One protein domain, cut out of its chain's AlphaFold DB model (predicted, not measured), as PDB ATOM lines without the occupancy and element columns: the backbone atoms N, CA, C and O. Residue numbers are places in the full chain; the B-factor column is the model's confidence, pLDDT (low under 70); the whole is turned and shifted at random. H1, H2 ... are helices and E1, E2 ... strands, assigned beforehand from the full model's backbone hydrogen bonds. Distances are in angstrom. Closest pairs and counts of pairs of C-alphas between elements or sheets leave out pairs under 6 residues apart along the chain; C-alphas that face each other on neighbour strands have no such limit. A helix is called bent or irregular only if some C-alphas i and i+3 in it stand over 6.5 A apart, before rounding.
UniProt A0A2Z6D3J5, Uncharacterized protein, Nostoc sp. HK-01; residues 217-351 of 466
ATOM      1  N   ARG A 217      89.256  24.370  19.039       86.62
ATOM      2  CA  ARG A 217      89.161  23.221  19.945       86.62
ATOM      3  C   ARG A 217      90.547  22.722  20.322       86.62
ATOM      4  O   ARG A 217      91.392  22.519  19.461       86.62
ATOM      5  N   ILE A 218      90.790  22.538  21.610       89.62
ATOM      6  CA  ILE A 218      91.918  21.762  22.110       89.62
ATOM      7  C   ILE A 218      91.432  20.326  22.221       89.62
ATOM      8  O   ILE A 218      90.581  20.038  23.054       89.62
ATOM      9  N   GLN A 219      91.983  19.441  21.407       89.25
ATOM     10  CA  GLN A 219      91.772  18.008  21.508       89.25
ATOM     11  C   GLN A 219      92.878  17.408  22.379       89.25
ATOM     12  O   GLN A 219      94.059  17.611  22.098       89.25
ATOM     13  N   ILE A 220      92.494  16.702  23.439       90.19
ATOM     14  CA  ILE A 220      93.387  15.970  24.337       90.19
ATOM     15  C   ILE A 220      93.050  14.495  24.193       90.19
ATOM     16  O   ILE A 220      91.958  14.070  24.562       90.19
ATOM     17  N   GLU A 221      93.983  13.726  23.659       89.62
ATOM     18  CA  GLU A 221      93.829  12.290  23.452       89.62
ATOM     19  C   GLU A 221      94.631  11.561  24.511       89.62
ATOM     20  O   GLU A 221      95.812  11.854  24.701       89.62
ATOM     21  N   ILE A 222      93.981  10.637  25.206       86.50
ATOM     22  CA  ILE A 222      94.575   9.834  26.259       86.50
ATOM     23  C   ILE A 222      94.338   8.379  25.894       86.50
ATOM     24  O   ILE A 222      93.206   7.900  25.914       86.50
ATOM     25  N   GLU A 223      95.421   7.688  25.568       81.88
ATOM     26  CA  GLU A 223      95.401   6.269  25.232       81.88
ATOM     27  C   GLU A 223      96.132   5.458  26.308       81.88
ATOM     28  O   GLU A 223      97.123   5.938  26.871       81.88
ATOM     29  N   PRO A 224      95.670   4.237  26.625       74.44
ATOM     30  CA  PRO A 224      96.436   3.338  27.470       74.44
ATOM     31  C   PRO A 224      97.690   2.882  26.713       74.44
ATOM     32  O   PRO A 224      97.625   2.509  25.541       74.44
ATOM     33  N   GLU A 225      98.843   2.888  27.380       75.50
ATOM     34  CA  GLU A 225     100.049   2.292  26.810       75.50
ATOM     35  C   GLU A 225      99.927   0.769  26.856       75.50
ATOM     36  O   GLU A 225      99.582   0.184  27.888       75.50
ATOM     37  N   VAL A 226     100.206   0.134  25.721       68.44
ATOM     38  CA  VAL A 226     100.221  -1.320  25.573       68.44
ATOM     39  C   VAL A 226     101.652  -1.810  25.385       68.44
ATOM     40  O   VAL A 226     102.437  -1.182  24.671       68.44
ATOM     41  N   ASP A 227     101.987  -2.966  25.971       60.53
ATOM     42  CA  ASP A 227     103.336  -3.542  25.880       60.53
ATOM     43  C   ASP A 227     103.635  -4.051  24.459       60.53
ATOM     44  O   ASP A 227     103.521  -5.239  24.129       60.53
ATOM     45  N   GLY A 228     104.064  -3.126  23.604       55.06
ATOM     46  CA  GLY A 228     104.503  -3.408  22.242       55.06
ATOM     47  C   GLY A 228     105.865  -4.103  22.174       55.06
ATOM     48  O   GLY A 228     106.198  -4.684  21.146       55.06
ATOM     49  N   LYS A 229     106.666  -4.093  23.253       58.44
ATOM     50  CA  LYS A 229     107.987  -4.753  23.272       58.44
ATOM     51  C   LYS A 229     107.861  -6.261  23.410       58.44
ATOM     52  O   LYS A 229     108.666  -6.995  22.839       58.44
ATOM     53  N   ARG A 230     106.881  -6.719  24.189       51.91
ATOM     54  CA  ARG A 230     106.572  -8.145  24.362       51.91
ATOM     55  C   ARG A 230     105.398  -8.604  23.503       51.91
ATOM     56  O   ARG A 230     105.109  -9.796  23.485       51.91
ATOM     57  N   ASN A 231     104.761  -7.673  22.788       51.38
ATOM     58  CA  ASN A 231     103.631  -7.910  21.895       51.38
ATOM     59  C   ASN A 231     102.465  -8.630  22.596       51.38
ATOM     60  O   ASN A 231     101.778  -9.455  21.999       51.38
ATOM     61  N   THR A 232     102.275  -8.362  23.892       48.66
ATOM     62  CA  THR A 232     101.240  -9.022  24.703       48.66
ATOM     63  C   THR A 232      99.863  -8.409  24.479       48.66
ATOM     64  O   THR A 232      98.864  -9.023  24.842       48.66
ATOM     65  N   GLY A 233      99.807  -7.185  23.936       50.50
ATOM     66  CA  GLY A 233      98.577  -6.398  23.819       50.50
ATOM     67  C   GLY A 233      97.971  -6.014  25.173       50.50
ATOM     68  O   GLY A 233      96.844  -5.529  25.217       50.50
ATOM     69  N   GLN A 234      98.684  -6.249  26.280       52.62
ATOM     70  CA  GLN A 234      98.207  -5.915  27.615       52.62
ATOM     71  C   GLN A 234      98.582  -4.471  27.973       52.62
ATOM     72  O   GLN A 234      99.705  -4.053  27.664       52.62
ATOM     73  N   PRO A 235      97.687  -3.727  28.652       64.31
ATOM     74  CA  PRO A 235      98.015  -2.415  29.191       64.31
ATOM     75  C   PRO A 235      99.173  -2.517  30.186       64.31
ATOM     76  O   PRO A 235      99.158  -3.376  31.070       64.31
ATOM     77  N   THR A 236     100.160  -1.628  30.093       67.31
ATOM     78  CA  THR A 236     101.248  -1.557  31.092       67.31
ATOM     79  C   THR A 236     100.866  -0.770  32.339       67.31
ATOM     80  O   THR A 236     101.629  -0.730  33.304       67.31
ATOM     81  N   GLY A 237      99.689  -0.137  32.326       71.62
ATOM     82  CA  GLY A 237      99.239   0.782  33.368       71.62
ATOM     83  C   GLY A 237      99.776   2.208  33.207       71.62
ATOM     84  O   GLY A 237      99.586   3.018  34.108       71.62
ATOM     85  N   LEU A 238     100.446   2.524  32.093       83.81
ATOM     86  CA  LEU A 238     100.795   3.895  31.704       83.81
ATOM     87  C   LEU A 238      99.753   4.454  30.727       83.81
ATOM     88  O   LEU A 238      99.010   3.697  30.102       83.81
ATOM     89  N   PHE A 239      99.751   5.773  30.546       86.38
ATOM     90  CA  PHE A 239      98.993   6.431  29.479       86.38
ATOM     91  C   PHE A 239      99.918   7.220  28.561       86.38
ATOM     92  O   PHE A 239     100.941   7.745  29.007       86.38
ATOM     93  N   PHE A 240      99.528   7.376  27.301       88.25
ATOM     94  CA  PHE A 240     100.072   8.416  26.437       88.25
ATOM     95  C   PHE A 240      99.067   9.543  26.276       88.25
ATOM     96  O   PHE A 240      97.876   9.308  26.096       88.25
ATOM     97  N   LEU A 241      99.578  10.771  26.310       93.00
ATOM     98  CA  LEU A 241      98.810  11.970  26.034       93.00
ATOM     99  C   LEU A 241      99.303  12.656  24.760       93.00
ATOM    100  O   LEU A 241     100.490  12.984  24.640       93.00
ATOM    101  N   ASN A 242      98.364  12.946  23.860       90.12
ATOM    102  CA  ASN A 242      98.536  13.887  22.756       90.12
ATOM    103  C   ASN A 242      97.661  15.120  22.994       90.12
ATOM    104  O   ASN A 242      96.570  15.025  23.555       90.12
ATOM    105  N   MET A 243      98.127  16.290  22.559       93.69
ATOM    106  CA  MET A 243      97.346  17.522  22.638       93.69
ATOM    107  C   MET A 243      97.499  18.356  21.372       93.69
ATOM    108  O   MET A 243      98.588  18.844  21.058       93.69
ATOM    109  N   ASN A 244      96.374  18.571  20.698       91.06
ATOM    110  CA  ASN A 244      96.276  19.222  19.401       91.06
ATOM    111  C   ASN A 244      95.351  20.444  19.487       91.06
ATOM    112  O   ASN A 244      94.299  20.396  20.120       91.06
ATOM    113  N   LEU A 245      95.725  21.547  18.839       93.19
ATOM    114  CA  LEU A 245      94.856  22.705  18.641       93.19
ATOM    115  C   LEU A 245      94.257  22.650  17.239       93.19
ATOM    116  O   LEU A 245      94.982  22.721  16.251       93.19
ATOM    117  N   TRP A 246      92.936  22.599  17.171       87.94
ATOM    118  CA  TRP A 246      92.149  22.505  15.953       87.94
ATOM    119  C   TRP A 246      91.379  23.783  15.668       87.94
ATOM    120  O   TRP A 246      90.957  24.502  16.580       87.94
ATOM    121  N   ILE A 247      91.166  24.014  14.378       82.12
ATOM    122  CA  ILE A 247      90.286  25.041  13.845       82.12
ATOM    123  C   ILE A 247      89.309  24.365  12.887       82.12
ATOM    124  O   ILE A 247      89.715  23.544  12.069       82.12
ATOM    125  N   LYS A 248      88.017  24.664  13.023       74.94
ATOM    126  CA  LYS A 248      86.943  23.936  12.327       74.94
ATOM    127  C   LYS A 248      87.075  23.936  10.803       74.94
ATOM    128  O   LYS A 248      86.666  22.970  10.170       74.94
ATOM    129  N   SER A 249      87.620  24.999  10.217       70.94
ATOM    130  CA  SER A 249      87.799  25.116   8.768       70.94
ATOM    131  C   SER A 249      88.962  24.306   8.189       70.94
ATOM    132  O   SER A 249      89.175  24.367   6.980       70.94
ATOM    133  N   GLN A 250      89.724  23.572   9.008       74.31
ATOM    134  CA  GLN A 250      90.907  22.835   8.564       74.31
ATOM    135  C   GLN A 250      90.836  21.357   8.951       74.31
ATOM    136  O   GLN A 250      90.376  20.998  10.033       74.31
ATOM    137  N   GLU A 251      91.353  20.502   8.068       73.19
ATOM    138  CA  GLU A 251      91.415  19.045   8.267       73.19
ATOM    139  C   GLU A 251      92.606  18.596   9.118       73.19
ATOM    140  O   GLU A 251      92.678  17.441   9.536       73.19
ATOM    141  N   LEU A 252      93.539  19.507   9.401       79.25
ATOM    142  CA  LEU A 252      94.738  19.258  10.191       79.25
ATOM    143  C   LEU A 252      94.830  20.235  11.374       79.25
ATOM    144  O   LEU A 252      94.332  21.364  11.287       79.25
ATOM    145  N   PRO A 253      95.496  19.850  12.480       86.56
ATOM    146  CA  PRO A 253      95.639  20.721  13.635       86.56
ATOM    147  C   PRO A 253      96.551  21.911  13.326       86.56
ATOM    148  O   PRO A 253      97.644  21.767  12.777       86.56
ATOM    149  N   LEU A 254      96.128  23.093  13.769       90.06
ATOM    150  CA  LEU A 254      96.907  24.328  13.713       90.06
ATOM    151  C   LEU A 254      98.230  24.198  14.481       90.06
ATOM    152  O   LEU A 254      99.243  24.760  14.073       90.06
ATOM    153  N   GLY A 255      98.251  23.443  15.580       88.75
ATOM    154  CA  GLY A 255      99.483  23.157  16.311       88.75
ATOM    155  C   GLY A 255      99.381  21.919  17.189       88.75
ATOM    156  O   GLY A 255      98.317  21.621  17.731       88.75
ATOM    157  N   ARG A 256     100.510  21.227  17.354       89.38
ATOM    158  CA  ARG A 256     100.675  20.105  18.283       89.38
ATOM    159  C   ARG A 256     101.471  20.576  19.494       89.38
ATOM    160  O   ARG A 256     102.550  21.139  19.338       89.38
ATOM    161  N   PHE A 257     100.919  20.394  20.686       89.56
ATOM    162  CA  PHE A 257     101.507  20.870  21.945       89.56
ATOM    163  C   PHE A 257     102.041  19.738  22.822       89.56
ATOM    164  O   PHE A 257     102.866  19.985  23.702       89.56
ATOM    165  N   ALA A 258     101.570  18.515  22.588       90.38
ATOM    166  CA  ALA A 258     102.082  17.299  23.197       90.38
ATOM    167  C   ALA A 258     101.888  16.136  22.221       90.38
ATOM    168  O   ALA A 258     100.835  16.034  21.591       90.38
ATOM    169  N   GLU A 259     102.889  15.268  22.117       88.94
ATOM    170  CA  GLU A 259     102.842  14.045  21.317       88.94
ATOM    171  C   GLU A 259     103.489  12.916  22.121       88.94
ATOM    172  O   GLU A 259     104.638  13.032  22.553       88.94
ATOM    173  N   LYS A 260     102.722  11.849  22.355       86.12
ATOM    174  CA  LYS A 260     103.102  10.644  23.102       86.12
ATOM    175  C   LYS A 260     103.769  10.938  24.444       86.12
ATOM    176  O   LYS A 260     104.755  10.301  24.822       86.12
ATOM    177  N   VAL A 261     103.238  11.910  25.186       90.56
ATOM    178  CA  VAL A 261     103.743  12.197  26.529       90.56
ATOM    179  C   VAL A 261     103.299  11.081  27.461       90.56
ATOM    180  O   VAL A 261     102.106  10.854  27.629       90.56
ATOM    181  N   VAL A 262     104.261  10.394  28.075       90.38
ATOM    182  CA  VAL A 262     103.980   9.326  29.037       90.38
ATOM    183  C   VAL A 262     103.447   9.933  30.328       90.38
ATOM    184  O   VAL A 262     104.140  10.704  30.996       90.38
ATOM    185  N   LEU A 263     102.237   9.537  30.702       89.25
ATOM    186  CA  LEU A 263     101.676   9.762  32.021       89.25
ATOM    187  C   LEU A 263     101.831   8.476  32.823       89.25
ATOM    188  O   LEU A 263     101.292   7.429  32.462       89.25
ATOM    189  N   GLN A 264     102.592   8.563  33.908       86.81
ATOM    190  CA  GLN A 264     102.807   7.452  34.819       86.81
ATOM    191  C   GLN A 264     101.986   7.669  36.091       86.81
ATOM    192  O   GLN A 264     102.287   8.602  36.848       86.81
ATOM    193  N   PRO A 265     100.997   6.802  36.353       80.25
ATOM    194  CA  PRO A 265     100.308   6.791  37.628       80.25
ATOM    195  C   PRO A 265     101.245   6.508  38.792       80.25
ATOM    196  O   PRO A 265     102.222   5.765  38.667       80.25
ATOM    197  N   GLU A 266     100.941   7.098  39.942       72.25
ATOM    198  CA  GLU A 266     101.638   6.763  41.178       72.25
ATOM    199  C   GLU A 266     101.242   5.353  41.629       72.25
ATOM    200  O   GLU A 266     100.136   4.880  41.366       72.25
ATOM    201  N   GLN A 267     102.177   4.637  42.255       65.75
ATOM    202  CA  GLN A 267     101.883   3.319  42.805       65.75
ATOM    203  C   GLN A 267     101.080   3.504  44.091       65.75
ATOM    204  O   GLN A 267     101.579   4.091  45.047       65.75
ATOM    205  N   PHE A 268      99.845   3.010  44.100       58.16
ATOM    206  CA  PHE A 268      98.969   3.079  45.266       58.16
ATOM    207  C   PHE A 268      99.093   1.817  46.119       58.16
ATOM    208  O   PHE A 268      99.208   0.710  45.587       58.16
ATOM    209  N   GLU A 269      99.022   1.980  47.440       51.00
ATOM    210  CA  GLU A 269      98.902   0.855  48.368       51.00
ATOM    211  C   GLU A 269      97.564   0.118  48.155       51.00
ATOM    212  O   GLU A 269      96.539   0.703  47.779       51.00
ATOM    213  N   GLU A 270      97.557  -1.200  48.368       47.31
ATOM    214  CA  GLU A 270      96.344  -2.009  48.251       47.31
ATOM    215  C   GLU A 270      95.293  -1.561  49.282       47.31
ATOM    216  O   GLU A 270      95.449  -1.775  50.479       47.31
ATOM    217  N   GLY A 271      94.198  -0.952  48.812       48.25
ATOM    218  CA  GLY A 271      93.035  -0.619  49.646       48.25
ATOM    219  C   GLY A 271      92.414   0.755  49.396       48.25
ATOM    220  O   GLY A 271      91.261   0.961  49.774       48.25
ATOM    221  N   ASN A 272      93.105   1.676  48.715       57.88
ATOM    222  CA  ASN A 272      92.577   3.023  48.482       57.88
ATOM    223  C   ASN A 272      91.754   3.120  47.179       57.88
ATOM    224  O   ASN A 272      92.246   3.469  46.106       57.88
ATOM    225  N   PHE A 273      90.474   2.742  47.258       54.59
ATOM    226  CA  PHE A 273      89.548   2.723  46.115       54.59
ATOM    227  C   PHE A 273      89.295   4.106  45.494       54.59
ATOM    228  O   PHE A 273      89.017   4.195  44.298       54.59
ATOM    229  N   GLU A 274      89.376   5.174  46.286       57.56
ATOM    230  CA  GLU A 274      89.102   6.540  45.829       57.56
ATOM    231  C   GLU A 274      90.263   7.115  45.003       57.56
ATOM    232  O   GLU A 274      90.033   7.814  44.016       57.56
ATOM    233  N   GLU A 275      91.501   6.737  45.326       61.50
ATOM    234  CA  GLU A 275      92.693   7.077  44.539       61.50
ATOM    235  C   GLU A 275      92.725   6.335  43.197       61.50
ATOM    236  O   GLU A 275      92.991   6.941  42.161       61.50
ATOM    237  N   LYS A 276      92.333   5.052  43.172       61.91
ATOM    238  CA  LYS A 276      92.201   4.288  41.916       61.91
ATOM    239  C   LYS A 276      91.140   4.865  40.970       61.91
ATOM    240  O   LYS A 276      91.296   4.756  39.760       61.91
ATOM    241  N   ARG A 277      90.079   5.472  41.514       65.69
ATOM    242  CA  ARG A 277      88.994   6.115  40.750       65.69
ATOM    243  C   ARG A 277      89.353   7.478  40.155       65.69
ATOM    244  O   ARG A 277      88.575   7.993  39.370       65.69
ATOM    245  N   ASN A 278      90.454   8.096  40.578       73.56
ATOM    246  CA  ASN A 278      90.864   9.430  40.120       73.56
ATOM    247  C   ASN A 278      92.281   9.413  39.530       73.56
ATOM    248  O   ASN A 278      92.967  10.438  39.492       73.56
ATOM    249  N   ILE A 279      92.750   8.233  39.133       83.50
ATOM    250  CA  ILE A 279      94.136   7.986  38.753       83.50
ATOM    251  C   ILE A 279      94.547   8.820  37.539       83.50
ATOM    252  O   ILE A 279      95.643   9.389  37.526       83.50
ATOM    253  N   LEU A 280      93.662   8.959  36.549       82.38
ATOM    254  CA  LEU A 280      93.950   9.726  35.348       82.38
ATOM    255  C   LEU A 280      93.982  11.225  35.659       82.38
ATOM    256  O   LEU A 280      94.921  11.926  35.277       82.38
ATOM    257  N   ARG A 281      93.008  11.720  36.424       85.31
ATOM    258  CA  ARG A 281      92.950  13.103  36.893       85.31
ATOM    259  C   ARG A 281      94.205  13.475  37.673       85.31
ATOM    260  O   ARG A 281      94.781  14.529  37.406       85.31
ATOM    261  N   MET A 282      94.653  12.625  38.596       85.81
ATOM    262  CA  MET A 282      95.880  12.856  39.363       85.81
ATOM    263  C   MET A 282      97.104  12.957  38.448       85.81
ATOM    264  O   MET A 282      97.933  13.848  38.635       85.81
ATOM    265  N   CYS A 283      97.196  12.111  37.416       88.44
ATOM    266  CA  CYS A 283      98.264  12.204  36.417       88.44
ATOM    267  C   CYS A 283      98.246  13.544  35.670       88.44
ATOM    268  O   CYS A 283      99.297  14.143  35.450       88.44
ATOM    269  N   LEU A 284      97.059  14.027  35.297       90.25
ATOM    270  CA  LEU A 284      96.886  15.286  34.569       90.25
ATOM    271  C   LEU A 284      97.158  16.524  35.443       90.25
ATOM    272  O   LEU A 284      97.664  17.532  34.942       90.25
ATOM    273  N   GLU A 285      96.843  16.455  36.741       89.50
ATOM    274  CA  GLU A 285      97.103  17.518  37.725       89.50
ATOM    275  C   GLU A 285      98.562  17.544  38.211       89.50
ATOM    276  O   GLU A 285      99.029  18.576  38.707       89.50
ATOM    277  N   LYS A 286      99.299  16.434  38.065       88.25
ATOM    278  CA  LYS A 286     100.664  16.294  38.576       88.25
ATOM    279  C   LYS A 286     101.568  17.405  38.052       88.25
ATOM    280  O   LYS A 286     101.711  17.602  36.847       88.25
ATOM    281  N   SER A 287     102.201  18.127  38.977       85.69
ATOM    282  CA  SER A 287     103.117  19.235  38.669       85.69
ATOM    283  C   SER A 287     102.521  20.284  37.715       85.69
ATOM    284  O   SER A 287     103.248  20.847  36.901       85.69
ATOM    285  N   ASP A 288     101.206  20.523  37.791       86.62
ATOM    286  CA  ASP A 288     100.455  21.436  36.918       86.62
ATOM    287  C   ASP A 288     100.584  21.115  35.409       86.62
ATOM    288  O   ASP A 288     100.357  21.983  34.563       86.62
ATOM    289  N   PHE A 289     100.898  19.862  35.056       90.00
ATOM    290  CA  PHE A 289     101.221  19.433  33.693       90.00
ATOM    291  C   PHE A 289     100.171  19.846  32.651       90.00
ATOM    292  O   PHE A 289     100.488  20.582  31.710       90.00
ATOM    293  N   LEU A 290      98.911  19.421  32.818       91.38
ATOM    294  CA  LEU A 290      97.865  19.741  31.847       91.38
ATOM    295  C   LEU A 290      97.559  21.248  31.823       91.38
ATOM    296  O   LEU A 290      97.352  21.837  30.760       91.38
ATOM    297  N   SER A 291      97.574  21.886  32.998       89.31
ATOM    298  CA  SER A 291      97.378  23.333  33.139       89.31
ATOM    299  C   SER A 291      98.421  24.115  32.332       89.31
ATOM    300  O   SER A 291      98.076  25.075  31.638       89.31
ATOM    301  N   ASP A 292      99.685  23.701  32.369       89.94
ATOM    302  CA  ASP A 292     100.761  24.346  31.621       89.94
ATOM    303  C   ASP A 292     100.632  24.153  30.109       89.94
ATOM    304  O   ASP A 292     100.882  25.101  29.358       89.94
ATOM    305  N   LEU A 293     100.198  22.978  29.646       91.56
ATOM    306  CA  LEU A 293      99.933  22.750  28.223       91.56
ATOM    307  C   LEU A 293      98.786  23.631  27.711       91.56
ATOM    308  O   LEU A 293      98.973  24.380  26.751       91.56
ATOM    309  N   ILE A 294      97.639  23.636  28.397       91.38
ATOM    310  CA  ILE A 294      96.479  24.469  28.029       91.38
ATOM    311  C   ILE A 294      96.854  25.953  28.025       91.38
ATOM    312  O   ILE A 294      96.455  26.707  27.132       91.38
ATOM    313  N   ARG A 295      97.656  26.394  29.001       88.19
ATOM    314  CA  ARG A 295      98.167  27.766  29.045       88.19
ATOM    315  C   ARG A 295      99.068  28.076  27.859       88.19
ATOM    316  O   ARG A 295      98.881  29.130  27.260       88.19
ATOM    317  N   LYS A 296     100.015  27.200  27.510       88.31
ATOM    318  CA  LYS A 296     100.880  27.388  26.332       88.31
ATOM    319  C   LYS A 296     100.048  27.576  25.065       88.31
ATOM    320  O   LYS A 296     100.289  28.536  24.340       88.31
ATOM    321  N   THR A 297      99.032  26.740  24.854       90.50
ATOM    322  CA  THR A 297      98.117  26.862  23.709       90.50
ATOM    323  C   THR A 297      97.299  28.149  23.744       90.50
ATOM    324  O   THR A 297      97.144  28.828  22.736       90.50
ATOM    325  N   ARG A 298      96.794  28.546  24.915       87.75
ATOM    326  CA  ARG A 298      96.044  29.800  25.050       87.75
ATOM    327  C   ARG A 298      96.911  31.029  24.772       87.75
ATOM    328  O   ARG A 298      96.436  31.954  24.126       87.75
ATOM    329  N   TYR A 299      98.146  31.056  25.269       86.69
ATOM    330  CA  TYR A 299      99.052  32.196  25.092       86.69
ATOM    331  C   TYR A 299      99.652  32.285  23.687       86.69
ATOM    332  O   TYR A 299     100.150  33.346  23.322       86.69
ATOM    333  N   SER A 300      99.595  31.211  22.894       86.12
ATOM    334  CA  SER A 300      99.953  31.270  21.475       86.12
ATOM    335  C   SER A 300      98.832  31.855  20.608       86.12
ATOM    336  O   SER A 300      99.088  32.268  19.480       86.12
ATOM    337  N   LEU A 301      97.594  31.909  21.114       89.25
ATOM    338  CA  LEU A 301      96.444  32.455  20.398       89.25
ATOM    339  C   LEU A 301      96.313  33.976  20.594       89.25
ATOM    340  O   LEU A 301      96.505  34.486  21.706       89.25
ATOM    341  N   PRO A 302      95.902  34.727  19.555       85.38
ATOM    342  CA  PRO A 302      95.666  36.154  19.684       85.38
ATOM    343  C   PRO A 302      94.626  36.487  20.757       85.38
ATOM    344  O   PRO A 302      93.623  35.791  20.920       85.38
ATOM    345  N   GLN A 303      94.886  37.562  21.510       83.06
ATOM    346  CA  GLN A 303      94.033  38.039  22.611       83.06
ATOM    347  C   GLN A 303      93.726  36.973  23.684       83.06
ATOM    348  O   GLN A 303      92.821  37.154  24.499       83.06
ATOM    349  N   ASN A 304      94.496  35.879  23.733       81.94
ATOM    350  CA  ASN A 304      94.261  34.739  24.616       81.94
ATOM    351  C   ASN A 304      92.852  34.134  24.456       81.94
ATOM    352  O   ASN A 304      92.240  33.766  25.474       81.94
ATOM    353  N   LYS A 305      92.336  34.066  23.210       85.00
ATOM    354  CA  LYS A 305      91.038  33.446  22.883       85.00
ATOM    355  C   LYS A 305      90.949  32.068  23.538       85.00
ATOM    356  O   LYS A 305      91.913  31.305  23.555       85.00
ATOM    357  N   LYS A 306      89.791  31.775  24.133       86.19
ATOM    358  CA  LYS A 306      89.545  30.521  24.846       86.19
ATOM    359  C   LYS A 306      88.974  29.481  23.876       86.19
ATOM    360  O   LYS A 306      87.829  29.655  23.458       86.19
ATOM    361  N   PRO A 307      89.728  28.434  23.514       85.88
ATOM    362  CA  PRO A 307      89.175  27.303  22.776       85.88
ATOM    363  C   PRO A 307      88.273  26.455  23.683       85.88
ATOM    364  O   PRO A 307      88.409  26.494  24.909       85.88
ATOM    365  N   ALA A 308      87.373  25.674  23.091       82.38
ATOM    366  CA  ALA A 308      86.757  24.558  23.807       82.38
ATOM    367  C   ALA A 308      87.793  23.447  24.034       82.38
ATOM    368  O   ALA A 308      88.801  23.396  23.331       82.38
ATOM    369  N   ILE A 309      87.559  22.569  25.003       81.06
ATOM    370  CA  ILE A 309      88.429  21.427  25.289       81.06
ATOM    371  C   ILE A 309      87.642  20.146  25.038       81.06
ATOM    372  O   ILE A 309      86.549  19.980  25.569       81.06
ATOM    373  N   GLU A 310      88.202  19.246  24.245       82.75
ATOM    374  CA  GLU A 310      87.660  17.922  23.967       82.75
ATOM    375  C   GLU A 310      88.633  16.874  24.489       82.75
ATOM    376  O   GLU A 310      89.756  16.760  24.002       82.75
ATOM    377  N   PHE A 311      88.205  16.109  25.483       78.81
ATOM    378  CA  PHE A 311      88.938  14.951  25.967       78.81
ATOM    379  C   PHE A 311      88.494  13.705  25.210       78.81
ATOM    380  O   PHE A 311      87.299  13.475  25.054       78.81
ATOM    381  N   PHE A 312      89.450  12.885  24.796       78.19
ATOM    382  CA  PHE A 312      89.246  11.525  24.318       78.19
ATOM    383  C   PHE A 312      89.951  10.609  25.302       78.19
ATOM    384  O   PHE A 312      91.178  10.598  25.349       78.19
ATOM    385  N   ILE A 313      89.178   9.912  26.127       73.81
ATOM    386  CA  ILE A 313      89.701   9.093  27.223       73.81
ATOM    387  C   ILE A 313      89.288   7.634  27.073       73.81
ATOM    388  O   ILE A 313      88.279   7.358  26.416       73.81
ATOM    389  N   PRO A 314      90.023   6.702  27.699       68.81
ATOM    390  CA  PRO A 314      89.635   5.305  27.678       68.81
ATOM    391  C   PRO A 314      88.303   5.109  28.407       68.81
ATOM    392  O   PRO A 314      88.034   5.773  29.416       68.81
ATOM    393  N   LEU A 315      87.472   4.187  27.915       62.97
ATOM    394  CA  LEU A 315      86.113   3.956  28.435       62.97
ATOM    395  C   LEU A 315      86.077   3.711  29.949       62.97
ATOM    396  O   LEU A 315      85.155   4.145  30.638       62.97
ATOM    397  N   GLU A 316      87.097   3.043  30.482       61.69
ATOM    398  CA  GLU A 316      87.196   2.727  31.905       61.69
ATOM    399  C   GLU A 316      87.346   3.972  32.805       61.69
ATOM    400  O   GLU A 316      86.933   3.929  33.964       61.69
ATOM    401  N   PHE A 317      87.808   5.109  32.267       67.56
ATOM    402  CA  PHE A 317      88.016   6.368  33.002       67.56
ATOM    403  C   PHE A 317      86.906   7.409  32.799       67.56
ATOM    404  O   PHE A 317      87.010   8.530  33.286       67.56
ATOM    405  N   TYR A 318      85.796   7.053  32.150       62.59
ATOM    406  CA  TYR A 318      84.670   7.974  31.918       62.59
ATOM    407  C   TYR A 318      84.006   8.534  33.173       62.59
ATOM    408  O   TYR A 318      83.328   9.558  33.126       62.59
ATOM    409  N   HIS A 319      84.158   7.834  34.291       63.84
ATOM    410  CA  HIS A 319      83.619   8.251  35.574       63.84
ATOM    411  C   HIS A 319      84.437   9.384  36.218       63.84
ATOM    412  O   HIS A 319      83.986   9.972  37.203       63.84
ATOM    413  N   GLU A 320      85.630   9.687  35.696       70.44
ATOM    414  CA  GLU A 320      86.497  10.726  36.238       70.44
ATOM    415  C   GLU A 320      85.982  12.132  35.905       70.44
ATOM    416  O   GLU A 320      85.770  12.491  34.748       70.44
ATOM    417  N   SER A 321      85.835  12.972  36.935       70.75
ATOM    418  CA  SER A 321      85.419  14.372  36.782       70.75
ATOM    419  C   SER A 321      86.565  15.261  36.267       70.75
ATOM    420  O   SER A 321      87.130  16.060  37.026       70.75
ATOM    421  N   LEU A 322      86.935  15.138  34.988       79.31
ATOM    422  CA  LEU A 322      88.005  15.934  34.365       79.31
ATOM    423  C   LEU A 322      87.708  17.443  34.360       79.31
ATOM    424  O   LEU A 322      88.620  18.271  34.370       79.31
ATOM    425  N   GLU A 323      86.437  17.834  34.436       76.62
ATOM    426  CA  GLU A 323      86.017  19.225  34.583       76.62
ATOM    427  C   GLU A 323      86.459  19.852  35.914       76.62
ATOM    428  O   GLU A 323      86.593  21.078  36.007       76.62
ATOM    429  N   LYS A 324      86.738  19.020  36.927       80.50
ATOM    430  CA  LYS A 324      87.234  19.430  38.248       80.50
ATOM    431  C   LYS A 324      88.756  19.497  38.331       80.50
ATOM    432  O   LYS A 324      89.270  19.764  39.416       80.50
ATOM    433  N   ILE A 325      89.477  19.300  37.225       83.69
ATOM    434  CA  ILE A 325      90.925  19.518  37.196       83.69
ATOM    435  C   ILE A 325      91.222  20.951  37.644       83.69
ATOM    436  O   ILE A 325      90.734  21.920  37.054       83.69
ATOM    437  N   SER A 326      92.004  21.088  38.714       85.00
ATOM    438  CA  SER A 326      92.438  22.393  39.212       85.00
ATOM    439  C   SER A 326      93.508  22.972  38.285       85.00
ATOM    440  O   SER A 326      94.588  22.404  38.165       85.00
ATOM    441  N   PHE A 327      93.275  24.156  37.718       83.06
ATOM    442  CA  PHE A 327      94.244  24.845  36.861       83.06
ATOM    443  C   PHE A 327      94.592  26.247  37.388       83.06
ATOM    444  O   PHE A 327      93.800  26.907  38.069       83.06
ATOM    445  N   MET A 328      95.798  26.725  37.063       78.31
ATOM    446  CA  MET A 328      96.277  28.050  37.477       78.31
ATOM    447  C   MET A 328      95.794  29.152  36.521       78.31
ATOM    448  O   MET A 328      96.261  29.272  35.386       78.31
ATOM    449  N   ARG A 329      94.921  30.039  37.014       71.75
ATOM    450  CA  ARG A 329      94.469  31.271  36.351       71.75
ATOM    451  C   ARG A 329      95.161  32.492  36.960       71.75
ATOM    452  O   ARG A 329      94.673  33.127  37.900       71.75
ATOM    453  N   GLY A 330      96.321  32.851  36.414       72.25
ATOM    454  CA  GLY A 330      97.141  33.930  36.969       72.25
ATOM    455  C   GLY A 330      97.635  33.568  38.373       72.25
ATOM    456  O   GLY A 330      98.460  32.674  38.509       72.25
ATOM    457  N   LYS A 331      97.126  34.253  39.408       76.25
ATOM    458  CA  LYS A 331      97.454  33.982  40.825       76.25
ATOM    459  C   LYS A 331      96.421  33.112  41.561       76.25
ATOM    460  O   LYS A 331      96.597  32.867  42.748       76.25
ATOM    461  N   LYS A 332      95.329  32.698  40.908       83.44
ATOM    462  CA  LYS A 332      94.244  31.907  41.520       83.44
ATOM    463  C   LYS A 332      94.172  30.511  40.901       83.44
ATOM    464  O   LYS A 332      94.497  30.362  39.726       83.44
ATOM    465  N   ARG A 333      93.713  29.520  41.671       84.25
ATOM    466  CA  ARG A 333      93.296  28.207  41.154       84.25
ATOM    467  C   ARG A 333      91.795  28.215  40.893       84.25
ATOM    468  O   ARG A 333      91.046  28.786  41.681       84.25
ATOM    469  N   GLU A 334      91.379  27.611  39.791       87.31
ATOM    470  CA  GLU A 334      89.975  27.420  39.423       87.31
ATOM    471  C   GLU A 334      89.815  26.034  38.780       87.31
ATOM    472  O   GLU A 334      90.801  25.428  38.362       87.31
ATOM    473  N   PHE A 335      88.590  25.519  38.705       83.56
ATOM    474  CA  PHE A 335      88.307  24.273  37.991       83.56
ATOM    475  C   PHE A 335      88.205  24.494  36.485       83.56
ATOM    476  O   PHE A 335      87.637  25.493  36.036       83.56
ATOM    477  N   LEU A 336      88.719  23.544  35.707       79.44
ATOM    478  CA  LEU A 336      88.785  23.638  34.251       79.44
ATOM    479  C   LEU A 336      87.409  23.913  33.625       79.44
ATOM    480  O   LEU A 336      87.286  24.833  32.815       79.44
ATOM    481  N   GLY A 337      86.365  23.209  34.073       73.31
ATOM    482  CA  GLY A 337      84.996  23.346  33.558       73.31
ATOM    483  C   GLY A 337      84.304  24.665  33.898       73.31
ATOM    484  O   GLY A 337      83.290  25.004  33.294       73.31
ATOM    485  N   LYS A 338      84.853  25.448  34.836       79.00
ATOM    486  CA  LYS A 338      84.378  26.816  35.091       79.00
ATOM    487  C   LYS A 338      84.980  27.834  34.125       79.00
ATOM    488  O   LYS A 338      84.393  28.890  33.904       79.00
ATOM    489  N   GLU A 339      86.166  27.561  33.581       78.44
ATOM    490  CA  GLU A 339      86.875  28.489  32.691       78.44
ATOM    491  C   GLU A 339      86.670  28.161  31.210       78.44
ATOM    492  O   GLU A 339      86.651  29.091  30.392       78.44
ATOM    493  N   TYR A 340      86.528  26.872  30.889       77.31
ATOM    494  CA  TYR A 340      86.453  26.322  29.541       77.31
ATOM    495  C   TYR A 340      85.182  25.495  29.346       77.31
ATOM    496  O   TYR A 340      84.700  24.839  30.265       77.31
ATOM    497  N   VAL A 341      84.668  25.495  28.114       76.06
ATOM    498  CA  VAL A 341      83.671  24.510  27.683       76.06
ATOM    499  C   VAL A 341      84.396  23.185  27.471       76.06
ATOM    500  O   VAL A 341      85.384  23.160  26.737       76.06
ATOM    501  N   ILE A 342      83.918  22.118  28.112       71.94
ATOM    502  CA  ILE A 342      84.535  20.789  28.076       71.94
ATOM    503  C   ILE A 342      83.578  19.790  27.431       71.94
ATOM    504  O   ILE A 342      82.390  19.766  27.756       71.94
ATOM    505  N   PHE A 343      84.124  18.954  26.557       70.75
ATOM    506  CA  PHE A 343      83.490  17.771  25.993       70.75
ATOM    507  C   PHE A 343      84.331  16.545  26.359       70.75
ATOM    508  O   PHE A 343      85.560  16.620  26.350       70.75
ATOM    509  N   ILE A 344      83.680  15.432  26.689       68.12
ATOM    510  CA  ILE A 344      84.337  14.168  27.040       68.12
ATOM    511  C   ILE A 344      83.835  13.099  26.068       68.12
ATOM    512  O   ILE A 344      82.632  12.875  25.952       68.12
ATOM    513  N   ASN A 345      84.770  12.467  25.366       64.81
ATOM    514  CA  ASN A 345      84.573  11.463  24.327       64.81
ATOM    515  C   ASN A 345      85.444  10.227  24.612       64.81
ATOM    516  O   ASN A 345      86.350  10.266  25.446       64.81
ATOM    517  N   SER A 346      85.190   9.137  23.883       63.62
ATOM    518  CA  SER A 346      85.897   7.862  24.056       63.62
ATOM    519  C   SER A 346      86.998   7.800  23.033       63.62
ATOM    520  O   SER A 346      86.762   8.059  21.849       63.62
ATOM    521  N   TYR A 347      88.186   7.440  23.503       63.31
ATOM    522  CA  TYR A 347      89.319   7.193  22.634       63.31
ATOM    523  C   TYR A 347      89.016   6.041  21.669       63.31
ATOM    524  O   TYR A 347      89.112   6.210  20.455       63.31
ATOM    525  N   GLU A 348      88.544   4.912  22.201       59.38
ATOM    526  CA  GLU A 348      88.226   3.702  21.446       59.38
ATOM    527  C   GLU A 348      87.195   3.995  20.356       59.38
ATOM    528  O   GLU A 348      87.433   3.736  19.186       59.38
ATOM    529  N   ARG A 349      86.075   4.648  20.679       54.94
ATOM    530  CA  ARG A 349      85.022   4.900  19.680       54.94
ATOM    531  C   ARG A 349      85.454   5.816  18.534       54.94
ATOM    532  O   ARG A 349      84.859   5.760  17.459       54.94
ATOM    533  N   TYR A 350      86.405   6.714  18.778       53.97
ATOM    534  CA  TYR A 350      86.789   7.727  17.800       53.97
ATOM    535  C   TYR A 350      88.006   7.315  16.970       53.97
ATOM    536  O   TYR A 350      88.065   7.617  15.775       53.97
ATOM    537  N   PHE A 351      88.966   6.623  17.585       55.94
ATOM    538  CA  PHE A 351      90.246   6.307  16.961       55.94
ATOM    539  C   PHE A 351      90.417   4.834  16.591       55.94
ATOM    540  O   PHE A 351      91.233   4.560  15.710       55.94
TER     541      PHE A 351
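What this domain is: This is residues 217 to 351 of the 466 residues of an uncharacterized protein of Nostoc sp. HK-01 (UniProt A0A2Z6D3J5). A twisted sheet of five strands forms a wall, and the bent helix H2 packs over one of its faces, while the small hairpin E5 and E6 packs through E5 on the side of H2 away from the sheet. On the opposite face is the short helix H4, over E4, and residues 269 to 274 stick out. The printed part has 135 residues, with named elements in the order E1 E2 E3 H1 H2 E4 E5 E6 H3 E7 H4: four helices and seven strands, a mixed class. The sheet is mixed, ordered E3 E2 E1 E4 E7; the whole is compact, with a radius of gyration of the C-alphas of 15.4 A and spans of 46 by 35 by 21 A.

How they stand to each other: Start at E1, residues 217 to 226, and E2, residues 235 to 247, an antiparallel hairpin at 161 degrees; N 219 and O 244 are 2.8 A apart, within hydrogen-bond range. E2 and E3, residues 255 to 263, form the next hairpin, antiparallel at 169 degrees, with N 241 and O 261 2.9 A apart. E1, E2 and E3 make a meander, each strand the antiparallel neighbour of the one before. H1, residues 273 to 276, is not on the sheet. H2, residues 279 to 300, was assigned as one helix by its hydrogen bonds but is bent, with C-alphas 287 and 290 8.6 A apart; its arms H2a, 279 to 287, and H2b, 290 to 300, stand at a steep tilt of 60 degrees. H2a is itself irregular: C-alphas 284 and 287 are 8.4 A apart. H2a runs across the strands over E2 at a height of 10.1 A; its closest C-alphas to E3 are Cys 283 and Leu 263, 6.1 A. On the same face, H2b runs along the strands at 9.3 A, over E2 and only just over E1, on which 3 of its C-alphas fall; Leu 293 and Phe 257 of E3 are its closest C-alphas there, 6.7 A. E4, residues 308 to 313, is parallel to E1 at 13 degrees, with N 220 and O 310 2.8 A apart. E3, H1, H2 and E4 make a split strand-helix-strand unit, two strands running the same way with E2 and E1 between them in the sheet; its crossover is right-handed. E5, residues 326 to 329, and E6, residues 332 to 335, are antiparallel at 136 degrees, with N 327 and O 334 2.9 A apart; Phe 327 and Ser 291 are the closest C-alphas of E5 and H2b, 5.1 A. H3, residues 336 to 339, only grazes the sheet. E7, residues 342 to 346, is parallel to E4 at 25 degrees, with N 345 and O 311 2.7 A apart. H4, residues 347 to 351, is at a height of 7.8 A, on the opposite face from H2b. Every O i to N i+4 pair is within range in H2b and H4, and 4 of 5 in H2a; H1 and H3 are too short for such a pair.

Where its parts are: Find C-alpha 217 at (89.161, 23.221, 19.945); from there E1 runs 27.5 A. E2 covers 32.4 A and bends by 70 degrees at residue 238; E3 covers 20.8 A and bends by 57 degrees at residue 260. Look for H2b at C-alpha 290, (97.865, 19.741, 31.847); it is 15.6 A long, H2a 14.4 A and E4 16.1 A. H4 ends at C-alpha 351, (90.246, 6.307, 16.961).

The domain as a whole: The C-alphas farthest apart, of Ser 249 and Glu 270, are 48.7 A apart. The printed part has no cut, and the link E4 to E5, residues 314 to 325, is long. Mean pLDDT of the printed part is 77.1; look for values under 70 in residues 226 to 236, 267 to 277, 314 to 319 and 344 to 351.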